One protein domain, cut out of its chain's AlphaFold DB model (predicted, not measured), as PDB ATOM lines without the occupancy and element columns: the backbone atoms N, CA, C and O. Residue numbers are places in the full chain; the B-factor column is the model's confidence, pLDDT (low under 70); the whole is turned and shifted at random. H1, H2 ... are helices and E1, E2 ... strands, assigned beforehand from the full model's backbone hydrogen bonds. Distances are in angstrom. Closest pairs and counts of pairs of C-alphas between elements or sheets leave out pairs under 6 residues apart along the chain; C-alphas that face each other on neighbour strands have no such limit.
ATOM      1  N   ALA A 366     -24.197 150.417  35.787       34.53
ATOM      2  CA  ALA A 366     -25.201 151.336  36.326       34.53
ATOM      3  C   ALA A 366     -25.781 152.333  35.291       34.53
ATOM      4  O   ALA A 366     -26.921 152.767  35.418       34.53
ATOM      5  N   VAL A 367     -25.021 152.700  34.253       37.28
ATOM      6  CA  VAL A 367     -25.478 153.562  33.146       37.28
ATOM      7  C   VAL A 367     -26.163 152.745  32.045       37.28
ATOM      8  O   VAL A 367     -27.150 153.196  31.466       37.28
ATOM      9  N   ALA A 368     -25.714 151.511  31.799       39.12
ATOM     10  CA  ALA A 368     -26.406 150.586  30.899       39.12
ATOM     11  C   ALA A 368     -27.810 150.226  31.425       39.12
ATOM     12  O   ALA A 368     -28.776 150.189  30.665       39.12
ATOM     13  N   THR A 369     -27.945 150.053  32.743       38.12
ATOM     14  CA  THR A 369     -29.245 149.844  33.410       38.12
ATOM     15  C   THR A 369     -30.102 151.112  33.492       38.12
ATOM     16  O   THR A 369     -31.321 151.010  33.492       38.12
ATOM     17  N   SER A 370     -29.526 152.320  33.490       35.03
ATOM     18  CA  SER A 370     -30.331 153.553  33.425       35.03
ATOM     19  C   SER A 370     -30.828 153.871  32.007       35.03
ATOM     20  O   SER A 370     -31.920 154.419  31.855       35.03
ATOM     21  N   ARG A 371     -30.092 153.466  30.959       39.97
ATOM     22  CA  ARG A 371     -30.551 153.530  29.557       39.97
ATOM     23  C   ARG A 371     -31.484 152.393  29.149       39.97
ATOM     24  O   ARG A 371     -32.278 152.598  28.237       39.97
ATOM     25  N   SER A 372     -31.457 151.239  29.815       41.00
ATOM     26  CA  SER A 372     -32.420 150.158  29.541       41.00
ATOM     27  C   SER A 372     -33.868 150.552  29.872       41.00
ATOM     28  O   SER A 372     -34.806 149.980  29.322       41.00
ATOM     29  N   HIS A 373     -34.065 151.590  30.692       40.09
ATOM     30  CA  HIS A 373     -35.373 152.206  30.928       40.09
ATOM     31  C   HIS A 373     -35.837 153.147  29.798       40.09
ATOM     32  O   HIS A 373     -36.993 153.567  29.795       40.09
ATOM     33  N   ALA A 374     -34.986 153.446  28.812       39.09
ATOM     34  CA  ALA A 374     -35.302 154.295  27.667       39.09
ATOM     35  C   ALA A 374     -35.643 153.473  26.406       39.09
ATOM     36  O   ALA A 374     -35.000 153.630  25.381       39.09
ATOM     37  N   SER A 375     -36.671 152.618  26.454       39.41
ATOM     38  CA  SER A 375     -37.437 152.042  25.314       39.41
ATOM     39  C   SER A 375     -36.723 151.355  24.121       39.41
ATOM     40  O   SER A 375     -37.406 150.771  23.283       39.41
ATOM     41  N   GLY A 376     -35.393 151.380  24.008       53.06
ATOM     42  CA  GLY A 376     -34.629 150.744  22.934       53.06
ATOM     43  C   GLY A 376     -34.226 149.319  23.301       53.06
ATOM     44  O   GLY A 376     -33.675 149.077  24.374       53.06
ATOM     45  N   ARG A 377     -34.484 148.363  22.408       63.75
ATOM     46  CA  ARG A 377     -34.038 146.976  22.568       63.75
ATOM     47  C   ARG A 377     -32.521 146.921  22.402       63.75
ATOM     48  O   ARG A 377     -32.018 147.113  21.303       63.75
ATOM     49  N   GLN A 378     -31.792 146.669  23.483       73.00
ATOM     50  CA  GLN A 378     -30.339 146.527  23.429       73.00
ATOM     51  C   GLN A 378     -29.961 145.263  22.632       73.00
ATOM     52  O   GLN A 378     -30.272 144.146  23.044       73.00
ATOM     53  N   LEU A 379     -29.310 145.435  21.477       79.50
ATOM     54  CA  LEU A 379     -28.897 144.333  20.594       79.50
ATOM     55  C   LEU A 379     -27.467 143.847  20.863       79.50
ATOM     56  O   LEU A 379     -27.153 142.679  20.636       79.50
ATOM     57  N   ILE A 380     -26.609 144.743  21.348       78.31
ATOM     58  CA  ILE A 380     -25.178 144.517  21.552       78.31
ATOM     59  C   ILE A 380     -24.891 144.544  23.047       78.31
ATOM     60  O   ILE A 380     -25.335 145.447  23.767       78.31
ATOM     61  N   GLU A 381     -24.167 143.540  23.526       73.69
ATOM     62  CA  GLU A 381     -23.777 143.512  24.927       73.69
ATOM     63  C   GLU A 381     -22.634 144.505  25.191       73.69
ATOM     64  O   GLU A 381     -21.798 144.727  24.315       73.69
ATOM     65  N   PRO A 382     -22.542 145.092  26.399       69.12
ATOM     66  CA  PRO A 382     -21.566 146.135  26.718       69.12
ATOM     67  C   PRO A 382     -20.157 145.564  26.984       69.12
ATOM     68  O   PRO A 382     -19.481 145.954  27.938       69.12
ATOM     69  N   TYR A 383     -19.714 144.616  26.158       69.38
ATOM     70  CA  TYR A 383     -18.366 144.061  26.184       69.38
ATOM     71  C   TYR A 383     -17.509 144.729  25.108       69.38
ATOM     72  O   TYR A 383     -18.006 144.989  24.011       69.38
ATOM     73  N   PRO A 384     -16.223 144.995  25.395       68.12
ATOM     74  CA  PRO A 384     -15.331 145.540  24.386       68.12
ATOM     75  C   PRO A 384     -15.230 144.562  23.201       68.12
ATOM     76  O   PRO A 384     -15.024 143.366  23.428       68.12
ATOM     77  N   PRO A 385     -15.351 145.048  21.951       76.00
ATOM     78  CA  PRO A 385     -15.017 144.285  20.762       76.00
ATOM     79  C   PRO A 385     -13.605 143.733  20.862       76.00
ATOM     80  O   PRO A 385     -12.716 144.373  21.429       76.00
ATOM     81  N   ILE A 386     -13.393 142.566  20.277       79.44
ATOM     82  CA  ILE A 386     -12.079 141.942  20.211       79.44
ATOM     83  C   ILE A 386     -11.630 141.969  18.764       79.44
ATOM     84  O   ILE A 386     -12.294 141.427  17.886       79.44
ATOM     85  N   LEU A 387     -10.506 142.619  18.521       82.69
ATOM     86  CA  LEU A 387      -9.846 142.650  17.232       82.69
ATOM     87  C   LEU A 387      -8.981 141.408  17.083       82.69
ATOM     88  O   LEU A 387      -8.376 140.944  18.051       82.69
ATOM     89  N   TYR A 388      -8.900 140.900  15.864       81.44
ATOM     90  CA  TYR A 388      -7.939 139.885  15.476       81.44
ATOM     91  C   TYR A 388      -7.217 140.309  14.206       81.44
ATOM     92  O   TYR A 388      -7.786 140.998  13.360       81.44
ATOM     93  N   ALA A 389      -5.964 139.887  14.077       82.50
ATOM     94  CA  ALA A 389      -5.194 140.062  12.854       82.50
ATOM     95  C   ALA A 389      -4.804 138.700  12.277       82.50
ATOM     96  O   ALA A 389      -4.482 137.772  13.029       82.50
ATOM     97  N   THR A 390      -4.815 138.585  10.952       80.00
ATOM     98  CA  THR A 390      -4.339 137.398  10.234       80.00
ATOM     99  C   THR A 390      -2.905 137.582   9.750       80.00
ATOM    100  O   THR A 390      -2.398 138.701   9.638       80.00
ATOM    101  N   ILE A 391      -2.248 136.472   9.418       78.31
ATOM    102  CA  ILE A 391      -0.920 136.487   8.794       78.31
ATOM    103  C   ILE A 391      -0.915 137.205   7.431       78.31
ATOM    104  O   ILE A 391       0.102 137.776   7.048       78.31
ATOM    105  N   GLY A 392      -2.054 137.224   6.726       73.69
ATOM    106  CA  GLY A 392      -2.244 137.944   5.463       73.69
ATOM    107  C   GLY A 392      -2.480 139.450   5.624       73.69
ATOM    108  O   GLY A 392      -2.638 140.154   4.628       73.69
ATOM    109  N   GLY A 393      -2.500 139.967   6.859       69.50
ATOM    110  CA  GLY A 393      -2.720 141.385   7.147       69.50
ATOM    111  C   GLY A 393      -4.192 141.803   7.188       69.50
ATOM    112  O   GLY A 393      -4.479 143.001   7.220       69.50
ATOM    113  N   GLN A 394      -5.128 140.848   7.204       75.44
ATOM    114  CA  GLN A 394      -6.539 141.148   7.432       75.44
ATOM    115  C   GLN A 394      -6.757 141.484   8.907       75.44
ATOM    116  O   GLN A 394      -6.157 140.869   9.791       75.44
ATOM    117  N   ILE A 395      -7.632 142.452   9.165       79.44
ATOM    118  CA  ILE A 395      -8.092 142.790  10.510       79.44
ATOM    119  C   ILE A 395      -9.575 142.485  10.555       79.44
ATOM    120  O   ILE A 395     -10.338 142.984   9.722       79.44
ATOM    121  N   GLY A 396      -9.966 141.691  11.542       79.25
ATOM    122  CA  GLY A 396     -11.365 141.471  11.826       79.25
ATOM    123  C   GLY A 396     -11.727 141.760  13.265       79.25
ATOM    124  O   GLY A 396     -10.882 141.996  14.127       79.25
ATOM    125  N   VAL A 397     -13.031 141.775  13.502       82.94
ATOM    126  CA  VAL A 397     -13.618 142.112  14.793       82.94
ATOM    127  C   VAL A 397     -14.589 141.027  15.218       82.94
ATOM    128  O   VAL A 397     -15.313 140.468  14.399       82.94
ATOM    129  N   ILE A 398     -14.573 140.744  16.513       84.38
ATOM    130  CA  ILE A 398     -15.447 139.832  17.228       84.38
ATOM    131  C   ILE A 398     -16.256 140.682  18.199       84.38
ATOM    132  O   ILE A 398     -15.695 141.309  19.102       84.38
ATOM    133  N   ILE A 399     -17.574 140.706  18.026       81.12
ATOM    134  CA  ILE A 399     -18.486 141.409  18.938       81.12
ATOM    135  C   ILE A 399     -19.458 140.445  19.598       81.12
ATOM    136  O   ILE A 399     -19.848 139.427  19.021       81.12
ATOM    137  N   LYS A 400     -19.860 140.796  20.819       79.50
ATOM    138  CA  LYS A 400     -20.852 140.050  21.583       79.50
ATOM    139  C   LYS A 400     -22.217 140.712  21.445       79.50
ATOM    140  O   LYS A 400     -22.391 141.882  21.789       79.50
ATOM    141  N   VAL A 401     -23.185 139.953  20.953       81.50
ATOM    142  CA  VAL A 401     -24.584 140.379  20.836       81.50
ATOM    143  C   VAL A 401     -25.438 139.684  21.887       81.50
ATOM    144  O   VAL A 401     -25.029 138.669  22.447       81.50
ATOM    145  N   THR A 402     -26.619 140.232  22.161       80.62
ATOM    146  CA  THR A 402     -27.568 139.596  23.079       80.62
ATOM    147  C   THR A 402     -28.057 138.266  22.513       80.62
ATOM    148  O   THR A 402     -28.141 138.095  21.297       80.62
ATOM    149  N   GLU A 403     -28.437 137.333  23.384       77.56
ATOM    150  CA  GLU A 403     -28.922 135.999  22.999       77.56
ATOM    151  C   GLU A 403     -30.059 136.064  21.966       77.56
ATOM    152  O   GLU A 403     -30.053 135.359  20.956       77.56
ATOM    153  N   GLN A 404     -31.001 136.987  22.172       76.81
ATOM    154  CA  GLN A 404     -32.119 137.206  21.263       76.81
ATOM    155  C   GLN A 404     -31.679 137.737  19.894       76.81
ATOM    156  O   GLN A 404     -32.187 137.282  18.868       76.81
ATOM    157  N   CYS A 405     -30.749 138.697  19.876       82.56
ATOM    158  CA  CYS A 405     -30.159 139.203  18.639       82.56
ATOM    159  C   CYS A 405     -29.431 138.069  17.917       82.56
ATOM    160  O   CYS A 405     -29.646 137.840  16.730       82.56
ATOM    161  N   SER A 406     -28.652 137.282  18.650       80.69
ATOM    162  CA  SER A 406     -27.901 136.186  18.076       80.69
ATOM    163  C   SER A 406     -28.779 135.097  17.472       80.69
ATOM    164  O   SER A 406     -28.508 134.669  16.357       80.69
ATOM    165  N   ALA A 407     -29.834 134.655  18.164       79.75
ATOM    166  CA  ALA A 407     -30.754 133.647  17.638       79.75
ATOM    167  C   ALA A 407     -31.392 134.111  16.318       79.75
ATOM    168  O   ALA A 407     -31.483 133.344  15.359       79.75
ATOM    169  N   MET A 408     -31.765 135.391  16.245       81.69
ATOM    170  CA  MET A 408     -32.301 136.003  15.033       81.69
ATOM    171  C   MET A 408     -31.263 136.044  13.900       81.69
ATOM    172  O   MET A 408     -31.563 135.626  12.784       81.69
ATOM    173  N   LEU A 409     -30.041 136.508  14.176       84.44
ATOM    174  CA  LEU A 409     -28.975 136.615  13.174       84.44
ATOM    175  C   LEU A 409     -28.505 135.239  12.668       84.44
ATOM    176  O   LEU A 409     -28.301 135.083  11.467       84.44
ATOM    177  N   CYS A 410     -28.404 134.229  13.539       80.25
ATOM    178  CA  CYS A 410     -28.106 132.842  13.157       80.25
ATOM    179  C   CYS A 410     -29.147 132.285  12.174       80.25
ATOM    180  O   CYS A 410     -28.802 131.638  11.181       80.25
ATOM    181  N   LEU A 411     -30.435 132.526  12.441       80.06
ATOM    182  CA  LEU A 411     -31.519 132.069  11.571       80.06
ATOM    183  C   LEU A 411     -31.547 132.835  10.249       80.06
ATOM    184  O   LEU A 411     -31.733 132.215   9.205       80.06
ATOM    185  N   ALA A 412     -31.326 134.152  10.283       83.31
ATOM    186  CA  ALA A 412     -31.224 134.974   9.080       83.31
ATOM    187  C   ALA A 412     -30.081 134.497   8.186       83.31
ATOM    188  O   ALA A 412     -30.276 134.263   6.997       83.31
ATOM    189  N   GLU A 413     -28.910 134.255   8.769       82.88
ATOM    190  CA  GLU A 413     -27.763 133.727   8.046       82.88
ATOM    191  C   GLU A 413     -28.063 132.348   7.449       82.88
ATOM    192  O   GLU A 413     -27.786 132.114   6.274       82.88
ATOM    193  N   SER A 414     -28.679 131.454   8.226       79.12
ATOM    194  CA  SER A 414     -29.068 130.117   7.761       79.12
ATOM    195  C   SER A 414     -30.073 130.173   6.607       79.12
ATOM    196  O   SER A 414     -29.968 129.390   5.669       79.12
ATOM    197  N   ALA A 415     -31.031 131.103   6.653       79.81
ATOM    198  CA  ALA A 415     -32.007 131.312   5.586       79.81
ATOM    199  C   ALA A 415     -31.378 131.929   4.325       79.81
ATOM    200  O   ALA A 415     -31.815 131.635   3.215       79.81
ATOM    201  N   MET A 416     -30.333 132.746   4.486       79.56
ATOM    202  CA  MET A 416     -29.563 133.330   3.384       79.56
ATOM    203  C   MET A 416     -28.557 132.353   2.752       79.56
ATOM    204  O   MET A 416     -28.065 132.600   1.647       79.56
ATOM    205  N   GLN A 417     -28.210 131.249   3.419       76.06
ATOM    206  CA  GLN A 417     -27.341 130.226   2.838       76.06
ATOM    207  C   GLN A 417     -28.079 129.452   1.732       76.06
ATOM    208  O   GLN A 417     -29.136 128.862   1.943       76.06
ATOM    209  N   GLN A 418     -27.500 129.434   0.525       57.28
ATOM    210  CA  GLN A 418     -28.064 128.730  -0.633       57.28
ATOM    211  C   GLN A 418     -28.232 127.221  -0.375       57.28
ATOM    212  O   GLN A 418     -27.350 126.572   0.197       57.28
ATOM    213  N   LYS A 419     -29.333 126.644  -0.886       49.72
ATOM    214  CA  LYS A 419     -29.568 125.189  -0.911       49.72
ATOM    215  C   LYS A 419     -28.357 124.474  -1.527       49.72
ATOM    216  O   LYS A 419     -28.027 124.717  -2.681       49.72
ATOM    217  N   GLY A 420     -27.722 123.583  -0.765       43.88
ATOM    218  CA  GLY A 420     -26.590 122.766  -1.225       43.88
ATOM    219  C   GLY A 420     -25.245 123.084  -0.569       43.88
ATOM    220  O   GLY A 420     -24.296 122.331  -0.764       43.88
ATOM    221  N   ARG A 421     -25.146 124.140   0.251       50.06
ATOM    222  CA  ARG A 421     -24.023 124.287   1.191       50.06
ATOM    223  C   ARG A 421     -24.308 123.481   2.457       50.06
ATOM    224  O   ARG A 421     -25.459 123.394   2.884       50.06
ATOM    225  N   ALA A 422     -23.272 122.855   3.022       47.59
ATOM    226  CA  ALA A 422     -23.394 122.102   4.266       47.59
ATOM    227  C   ALA A 422     -24.037 122.991   5.339       47.59
ATOM    228  O   ALA A 422     -23.625 124.137   5.522       47.59
ATOM    229  N   ARG A 423     -25.070 122.464   6.007       50.00
ATOM    230  CA  ARG A 423     -25.746 123.151   7.109       50.00
ATOM    231  C   ARG A 423     -24.686 123.512   8.148       50.00
ATOM    232  O   ARG A 423     -23.971 122.622   8.607       50.00
ATOM    233  N   ARG A 424     -24.554 124.803   8.461       53.50
ATOM    234  CA  ARG A 424     -23.579 125.273   9.448       53.50
ATOM    235  C   ARG A 424     -23.865 124.623  10.802       53.50
ATOM    236  O   ARG A 424     -25.028 124.380  11.132       53.50
ATOM    237  N   ASP A 425     -22.805 124.349  11.554       51.75
ATOM    238  CA  ASP A 425     -22.929 123.916  12.942       51.75
ATOM    239  C   ASP A 425     -23.734 124.983  13.717       51.75
ATOM    240  O   ASP A 425     -23.388 126.167  13.616       51.75
ATOM    241  N   PRO A 426     -24.827 124.628  14.418       47.62
ATOM    242  CA  PRO A 426     -25.587 125.567  15.249       47.62
ATOM    243  C   PRO A 426     -24.734 126.298  16.299       47.62
ATOM    244  O   PRO A 426     -25.135 127.372  16.743       47.62
ATOM    245  N   ASP A 427     -23.554 125.765  16.631       53.03
ATOM    246  CA  ASP A 427     -22.584 126.367  17.548       53.03
ATOM    247  C   ASP A 427     -21.588 127.331  16.840       53.03
ATOM    248  O   ASP A 427     -20.648 127.823  17.450       53.03
ATOM    249  N   ALA A 428     -21.736 127.644  15.547       60.09
ATOM    250  CA  ALA A 428     -20.774 128.481  14.812       60.09
ATOM    251  C   ALA A 428     -20.912 130.000  15.065       60.09
ATOM    252  O   ALA A 428     -21.995 130.522  15.331       60.09
ATOM    253  N   LEU A 429     -19.807 130.745  14.899       71.75
ATOM    254  CA  LEU A 429     -19.850 132.217  14.869       71.75
ATOM    255  C   LEU A 429     -20.649 132.716  13.675       71.75
ATOM    256  O   LEU A 429     -20.449 132.224  12.567       71.75
ATOM    257  N   ILE A 430     -21.456 133.751  13.892       77.50
ATOM    258  CA  ILE A 430     -22.221 134.429  12.849       77.50
ATOM    259  C   ILE A 430     -21.252 135.231  11.969       77.50
ATOM    260  O   ILE A 430     -20.472 136.053  12.454       77.50
ATOM    261  N   ASP A 431     -21.318 135.011  10.659       78.94
ATOM    262  CA  ASP A 431     -20.581 135.766   9.651       78.94
ATOM    263  C   ASP A 431     -21.390 137.015   9.282       78.94
ATOM    264  O   ASP A 431     -22.353 136.984   8.504       78.94
ATOM    265  N   LEU A 432     -20.986 138.144   9.865       80.50
ATOM    266  CA  LEU A 432     -21.640 139.421   9.617       80.50
ATOM    267  C   LEU A 432     -21.442 139.879   8.170       80.50
ATOM    268  O   LEU A 432     -22.353 140.481   7.613       80.50
ATOM    269  N   GLY A 433     -20.319 139.536   7.533       77.06
ATOM    270  CA  GLY A 433     -20.085 139.825   6.117       77.06
ATOM    271  C   GLY A 433     -21.093 139.119   5.207       77.06
ATOM    272  O   GLY A 433     -21.575 139.696   4.229       77.06
ATOM    273  N   THR A 434     -21.498 137.895   5.556       78.31
ATOM    274  CA  THR A 434     -22.600 137.215   4.866       78.31
ATOM    275  C   THR A 434     -23.929 137.932   5.084       78.31
ATOM    276  O   THR A 434     -24.636 138.170   4.104       78.31
ATOM    277  N   LEU A 435     -24.247 138.308   6.323       82.75
ATOM    278  CA  LEU A 435     -25.495 138.996   6.668       82.75
ATOM    279  C   LEU A 435     -25.606 140.398   6.062       82.75
ATOM    280  O   LEU A 435     -26.695 140.807   5.674       82.75
ATOM    281  N   GLU A 436     -24.504 141.128   5.898       82.25
ATOM    282  CA  GLU A 436     -24.504 142.442   5.245       82.25
ATOM    283  C   GLU A 436     -24.965 142.388   3.784       82.25
ATOM    284  O   GLU A 436     -25.365 143.415   3.231       82.25
ATOM    285  N   ARG A 437     -24.961 141.206   3.150       83.88
ATOM    286  CA  ARG A 437     -25.545 141.013   1.815       83.88
ATOM    287  C   ARG A 437     -27.067 141.075   1.817       83.88
ATOM    288  O   ARG A 437     -27.636 141.325   0.763       83.88
ATOM    289  N   TYR A 438     -27.720 140.936   2.973       85.75
ATOM    290  CA  TYR A 438     -29.177 141.002   3.104       85.75
ATOM    291  C   TYR A 438     -29.752 142.301   2.525       85.75
ATOM    292  O   TYR A 438     -30.784 142.292   1.860       85.75
ATOM    293  N   ARG A 439     -29.048 143.429   2.707       82.50
ATOM    294  CA  ARG A 439     -29.465 144.736   2.166       82.50
ATOM    295  C   ARG A 439     -29.512 144.781   0.634       82.50
ATOM    296  O   ARG A 439     -30.178 145.653   0.087       82.50
ATOM    297  N   HIS A 440     -28.790 143.874  -0.023       85.25
ATOM    298  CA  HIS A 440     -28.629 143.804  -1.476       85.25
ATOM    299  C   HIS A 440     -29.489 142.716  -2.127       85.25
ATOM    300  O   HIS A 440     -29.459 142.600  -3.347       85.25
ATOM    301  N   LEU A 441     -30.215 141.920  -1.334       85.31
ATOM    302  CA  LEU A 441     -31.195 140.962  -1.847       85.31
ATOM    303  C   LEU A 441     -32.383 141.699  -2.477       85.31
ATOM    304  O   LEU A 441     -32.669 142.850  -2.114       85.31
ATOM    305  N   ASP A 442     -33.082 141.039  -3.397       87.12
ATOM    306  CA  ASP A 442     -34.361 141.550  -3.888       87.12
ATOM    307  C   ASP A 442     -35.466 141.415  -2.818       87.12
ATOM    308  O   ASP A 442     -35.281 140.809  -1.757       87.12
ATOM    309  N   GLU A 443     -36.615 142.059  -3.036       86.69
ATOM    310  CA  GLU A 443     -37.689 142.053  -2.033       86.69
ATOM    311  C   GLU A 443     -38.290 140.656  -1.827       86.69
ATOM    312  O   GLU A 443     -38.634 140.308  -0.698       86.69
ATOM    313  N   ASP A 444     -38.348 139.826  -2.869       85.44
ATOM    314  CA  ASP A 444     -38.885 138.467  -2.777       85.44
ATOM    315  C   ASP A 444     -37.975 137.569  -1.916       85.44
ATOM    316  O   ASP A 444     -38.449 136.847  -1.032       85.44
ATOM    317  N   GLU A 445     -36.656 137.664  -2.097       84.62
ATOM    318  CA  GLU A 445     -35.641 136.986  -1.291       84.62
ATOM    319  C   GLU A 445     -35.662 137.465   0.166       84.62
ATOM    320  O   GLU A 445     -35.608 136.644   1.088       84.62
ATOM    321  N   LYS A 446     -35.795 138.778   0.405       87.69
ATOM    322  CA  LYS A 446     -35.925 139.326   1.767       87.69
ATOM    323  C   LYS A 446     -37.160 138.784   2.478       87.69
ATOM    324  O   LYS A 446     -37.064 138.361   3.632       87.69
ATOM    325  N   GLN A 447     -38.311 138.762   1.804       84.69
ATOM    326  CA  GLN A 447     -39.546 138.230   2.384       84.69
ATOM    327  C   GLN A 447     -39.439 136.730   2.670       84.69
ATOM    328  O   GLN A 447     -39.938 136.269   3.696       84.69
ATOM    329  N   LEU A 448     -38.739 135.967   1.826       84.12
ATOM    330  CA  LEU A 448     -38.501 134.543   2.054       84.12
ATOM    331  C   LEU A 448     -37.641 134.291   3.302       84.12
ATOM    332  O   LEU A 448     -37.952 133.397   4.092       84.12
ATOM    333  N   VAL A 449     -36.608 135.109   3.524       84.25
ATOM    334  CA  VAL A 449     -35.803 135.072   4.756       84.25
ATOM    335  C   VAL A 449     -36.676 135.382   5.975       84.25
ATOM    336  O   VAL A 449     -36.707 134.596   6.922       84.25
ATOM    337  N   VAL A 450     -37.445 136.475   5.944       85.56
ATOM    338  CA  VAL A 450     -38.334 136.878   7.052       85.56
ATOM    339  C   VAL A 450     -39.389 135.812   7.353       85.56
ATOM    340  O   VAL A 450     -39.606 135.486   8.520       85.56
ATOM    341  N   ALA A 451     -39.999 135.208   6.332       80.62
ATOM    342  CA  ALA A 451     -40.958 134.117   6.497       80.62
ATOM    343  C   ALA A 451     -40.337 132.909   7.224       80.62
ATOM    344  O   ALA A 451     -40.973 132.314   8.100       80.62
ATOM    345  N   GLY A 452     -39.072 132.592   6.928       76.00
ATOM    346  CA  GLY A 452     -38.301 131.583   7.656       76.00
ATOM    347  C   GLY A 452     -38.161 131.908   9.147       76.00
ATOM    348  O   GLY A 452     -38.345 131.028   9.988       76.00
ATOM    349  N   LEU A 453     -37.921 133.172   9.500       78.88
ATOM    350  CA  LEU A 453     -37.773 133.608  10.893       78.88
ATOM    351  C   LEU A 453     -39.110 133.685  11.645       78.88
ATOM    352  O   LEU A 453     -39.170 133.325  12.822       78.88
ATOM    353  N   LEU A 454     -40.195 134.089  10.979       77.19
ATOM    354  CA  LEU A 454     -41.545 134.084  11.558       77.19
ATOM    355  C   LEU A 454     -41.973 132.663  11.953       77.19
ATOM    356  O   LEU A 454     -42.534 132.459  13.028       77.19
ATOM    357  N   SER A 455     -41.616 131.658  11.144       67.06
ATOM    358  CA  SER A 455     -41.856 130.246  11.477       67.06
ATOM    359  C   SER A 455     -41.110 129.773  12.740       67.06
ATOM    360  O   SER A 455     -41.513 128.795  13.369       67.06
ATOM    361  N   ALA A 456     -40.071 130.505  13.157       63.19
ATOM    362  CA  ALA A 456     -39.279 130.268  14.362       63.19
ATOM    363  C   ALA A 456     -39.713 131.125  15.573       63.19
ATOM    364  O   ALA A 456     -38.957 131.234  16.539       63.19
ATOM    365  N   LYS A 457     -40.937 131.684  15.560       70.62
ATOM    366  CA  LYS A 457     -41.567 132.460  16.655       70.62
ATOM    367  C   LYS A 457     -40.988 133.863  16.906       70.62
ATOM    368  O   LYS A 457     -41.077 134.379  18.020       70.62
ATOM    369  N   PHE A 458     -40.417 134.508  15.888       69.12
ATOM    370  CA  PHE A 458     -40.071 135.936  15.948       69.12
ATOM    371  C   PHE A 458     -41.260 136.812  15.521       69.12
ATOM    372  O   PHE A 458     -41.231 137.426  14.458       69.12
ATOM    373  N   ASP A 459     -42.316 136.856  16.336       65.69
ATOM    374  CA  ASP A 459     -43.560 137.566  16.003       65.69
ATOM    375  C   ASP A 459     -43.327 139.059  15.698       65.69
ATOM    376  O   ASP A 459     -42.621 139.763  16.424       65.69
ATOM    377  N   GLY A 460     -43.936 139.551  14.613       68.06
ATOM    378  CA  GLY A 460     -43.845 140.957  14.197       68.06
ATOM    379  C   GLY A 460     -42.528 141.358  13.523       68.06
ATOM    380  O   GLY A 460     -42.308 142.549  13.298       68.06
ATOM    381  N   LEU A 461     -41.651 140.403  13.189       80.38
ATOM    382  CA  LEU A 461     -40.431 140.681  12.432       80.38
ATOM    383  C   LEU A 461     -40.765 141.081  10.985       80.38
ATOM    384  O   LEU A 461     -41.399 140.323  10.254       80.38
ATOM    385  N   THR A 462     -40.303 142.257  10.562       83.94
ATOM    386  CA  THR A 462     -40.382 142.724   9.170       83.94
ATOM    387  C   THR A 462     -38.998 142.751   8.525       83.94
ATOM    388  O   THR A 462     -37.975 142.748   9.216       83.94
ATOM    389  N   ALA A 463     -38.960 142.828   7.191       84.56
ATOM    390  CA  ALA A 463     -37.710 142.965   6.446       84.56
ATOM    391  C   ALA A 463     -36.907 144.203   6.881       84.56
ATOM    392  O   ALA A 463     -35.688 144.109   7.026       84.56
ATOM    393  N   ASP A 464     -37.588 145.317   7.169       84.94
ATOM    394  CA  ASP A 464     -36.973 146.558   7.654       84.94
ATOM    395  C   ASP A 464     -36.371 146.408   9.053       84.94
ATOM    396  O   ASP A 464     -35.270 146.892   9.311       84.94
ATOM    397  N   VAL A 465     -37.056 145.704   9.962       84.69
ATOM    398  CA  VAL A 465     -36.547 145.448  11.320       84.69
ATOM    399  C   VAL A 465     -35.304 144.561  11.264       84.69
ATOM    400  O   VAL A 465     -34.318 144.837  11.956       84.69
ATOM    401  N   LEU A 466     -35.307 143.533  10.410       86.06
ATOM    402  CA  LEU A 466     -34.141 142.675  10.201       86.06
ATOM    403  C   LEU A 466     -32.972 143.456   9.575       86.06
ATOM    404  O   LEU A 466     -31.854 143.394  10.089       86.06
ATOM    405  N   ALA A 467     -33.229 144.257   8.533       86.88
ATOM    406  CA  ALA A 467     -32.222 145.112   7.899       86.88
ATOM    407  C   ALA A 467     -31.626 146.131   8.883       86.88
ATOM    408  O   ALA A 467     -30.407 146.295   8.945       86.88
ATOM    409  N   SER A 468     -32.474 146.784   9.685       86.31
ATOM    410  CA  SER A 468     -32.050 147.733  10.716       86.31
ATOM    411  C   SER A 468     -31.186 147.059  11.779       86.31
ATOM    412  O   SER A 468     -30.168 147.622  12.177       86.31
ATOM    413  N   THR A 469     -31.549 145.845  12.206       85.62
ATOM    414  CA  THR A 469     -30.777 145.080  13.196       85.62
ATOM    415  C   THR A 469     -29.390 144.726  12.657       85.62
ATOM    416  O   THR A 469     -28.390 145.039  13.300       85.62
ATOM    417  N   ILE A 470     -29.310 144.131  11.459       86.25
ATOM    418  CA  ILE A 470     -28.024 143.808  10.814       86.25
ATOM    419  C   ILE A 470     -27.187 145.085  10.659       86.25
ATOM    420  O   ILE A 470     -26.006 145.100  11.000       86.25
ATOM    421  N   GLY A 471     -27.809 146.178  10.209       84.94
ATOM    422  CA  GLY A 471     -27.151 147.466  10.029       84.94
ATOM    423  C   GLY A 471     -26.664 148.110  11.330       84.94
ATOM    424  O   GLY A 471     -25.656 148.806  11.320       84.94
ATOM    425  N   GLU A 472     -27.340 147.921  12.462       83.56
ATOM    426  CA  GLU A 472     -26.859 148.385  13.771       83.56
ATOM    427  C   GLU A 472     -25.624 147.605  14.230       83.56
ATOM    428  O   GLU A 472     -24.616 148.211  14.593       83.56
ATOM    429  N   VAL A 473     -25.668 146.276  14.122       81.75
ATOM    430  CA  VAL A 473     -24.554 145.386  14.480       81.75
ATOM    431  C   VAL A 473     -23.331 145.656  13.591       81.75
ATOM    432  O   VAL A 473     -22.221 145.818  14.098       81.75
ATOM    433  N   ALA A 474     -23.535 145.816  12.280       80.25
ATOM    434  CA  ALA A 474     -22.489 146.193  11.331       80.25
ATOM    435  C   ALA A 474     -21.909 147.584  11.605       80.25
ATOM    436  O   ALA A 474     -20.691 147.750  11.626       80.25
ATOM    437  N   ARG A 475     -22.750 148.587  11.888       77.19
ATOM    438  CA  ARG A 475     -22.279 149.940  12.238       77.19
ATOM    439  C   ARG A 475     -21.472 149.977  13.529       77.19
ATOM    440  O   ARG A 475     -20.601 150.831  13.647       77.19
ATOM    441  N   PHE A 476     -21.748 149.094  14.485       74.06
ATOM    442  CA  PHE A 476     -20.944 148.980  15.700       74.06
ATOM    443  C   PHE A 476     -19.589 148.301  15.444       74.06
ATOM    444  O   PHE A 476     -18.589 148.683  16.048       74.06
ATOM    445  N   ALA A 477     -19.545 147.330  14.528       70.12
ATOM    446  CA  ALA A 477     -18.327 146.629  14.126       70.12
ATOM    447  C   ALA A 477     -17.407 147.467  13.209       70.12
ATOM    448  O   ALA A 477     -16.192 147.419  13.358       70.12
ATOM    449  N   ALA A 478     -17.972 148.251  12.286       63.88
ATOM    450  CA  ALA A 478     -17.262 148.947  11.202       63.88
ATOM    451  C   ALA A 478     -16.177 149.993  11.579       63.88
ATOM    452  O   ALA A 478     -15.249 150.176  10.777       63.88
ATOM    453  N   PRO A 479     -16.271 150.734  12.708       57.06
ATOM    454  CA  PRO A 479     -15.265 151.724  13.103       57.06
ATOM    455  C   PRO A 479     -13.915 151.114  13.481       57.06
ATOM    456  O   PRO A 479     -12.911 151.829  13.488       57.06
TER     457      PRO A 479
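AT A GLANCE: This is residues 366 to 479 of the 480 residues of an uncharacterized protein of Giardia intestinalis (strain ATCC 50803 / WB clone C6) (UniProt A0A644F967). Four helices, H2 to H5, pack crosswise into a core, and a two-stranded hairpin, E1 and E2, reaches out beside the end of H5. Ahead of them comes a tail, H1 and a long loop, of which residues 369 to 376 stick out. The printed part has 114 residues, with five named helices and two named strands in the order H1 E1 E2 H2 H3 H4 H5, mostly helix, the sheet E1 - E2 antiparallel. It is compact, with a radius of gyration of the C-alphas of 15.2 A, and spans 43 by 43 by 25 A.

HOW THE PARTS SIT: Start at H1, residues 366 to 371, which touches no helix. Next find the hairpin of E1, residues 386 to 390, and E2, residues 395 to 400, with N 386 and O 398 within hydrogen-bond range at 2.9 A. H2, residues 403 to 416, touches H3, residues 432 to 440, at a steep tilt of 62 degrees; their closest C-alphas, of Glu 413 and Leu 435, are 5.9 A apart. H4, residues 443 to 454, touches H2 with residues 449 to 453 alone; the closest C-alphas, of Ala 415 and Val 449, are 5.4 A apart. H5, residues 463 to 477, touches H3, closest at the C-alphas of Arg 439 and Ala 467, 6.4 A. H5 touches H4 about perpendicular, at 87 degrees, closest at the C-alphas of Val 450 and Ala 463, 6.1 A. Every O i to N i+4 pair is within hydrogen-bond range in H1, H2, H4 and H5; H3 has 1 of 5, and 4 of 6 O i to N i+3 pairs.

IN THESE COORDINATES: Find C-alpha 366, where H1 begins, at (-25.201, 151.336, 36.326). E2 runs 17.1 A, H2 19.8 A and H4 16.2 A; H5 runs 21.2 A to C-alpha 477 at (-18.327, 146.629, 14.126).

THE WHOLE: The farthest C-alphas, of Ala 366 and Gly 420, are 47.2 A apart. The printed part has no cut; the links H1 to E1 and H2 to H3 are long. The model's pLDDT is under 70 at 34 of the printed residues, among them residues 366 to 377 and 418 to 428, and the mean pLDDT of the printed part is 72.5.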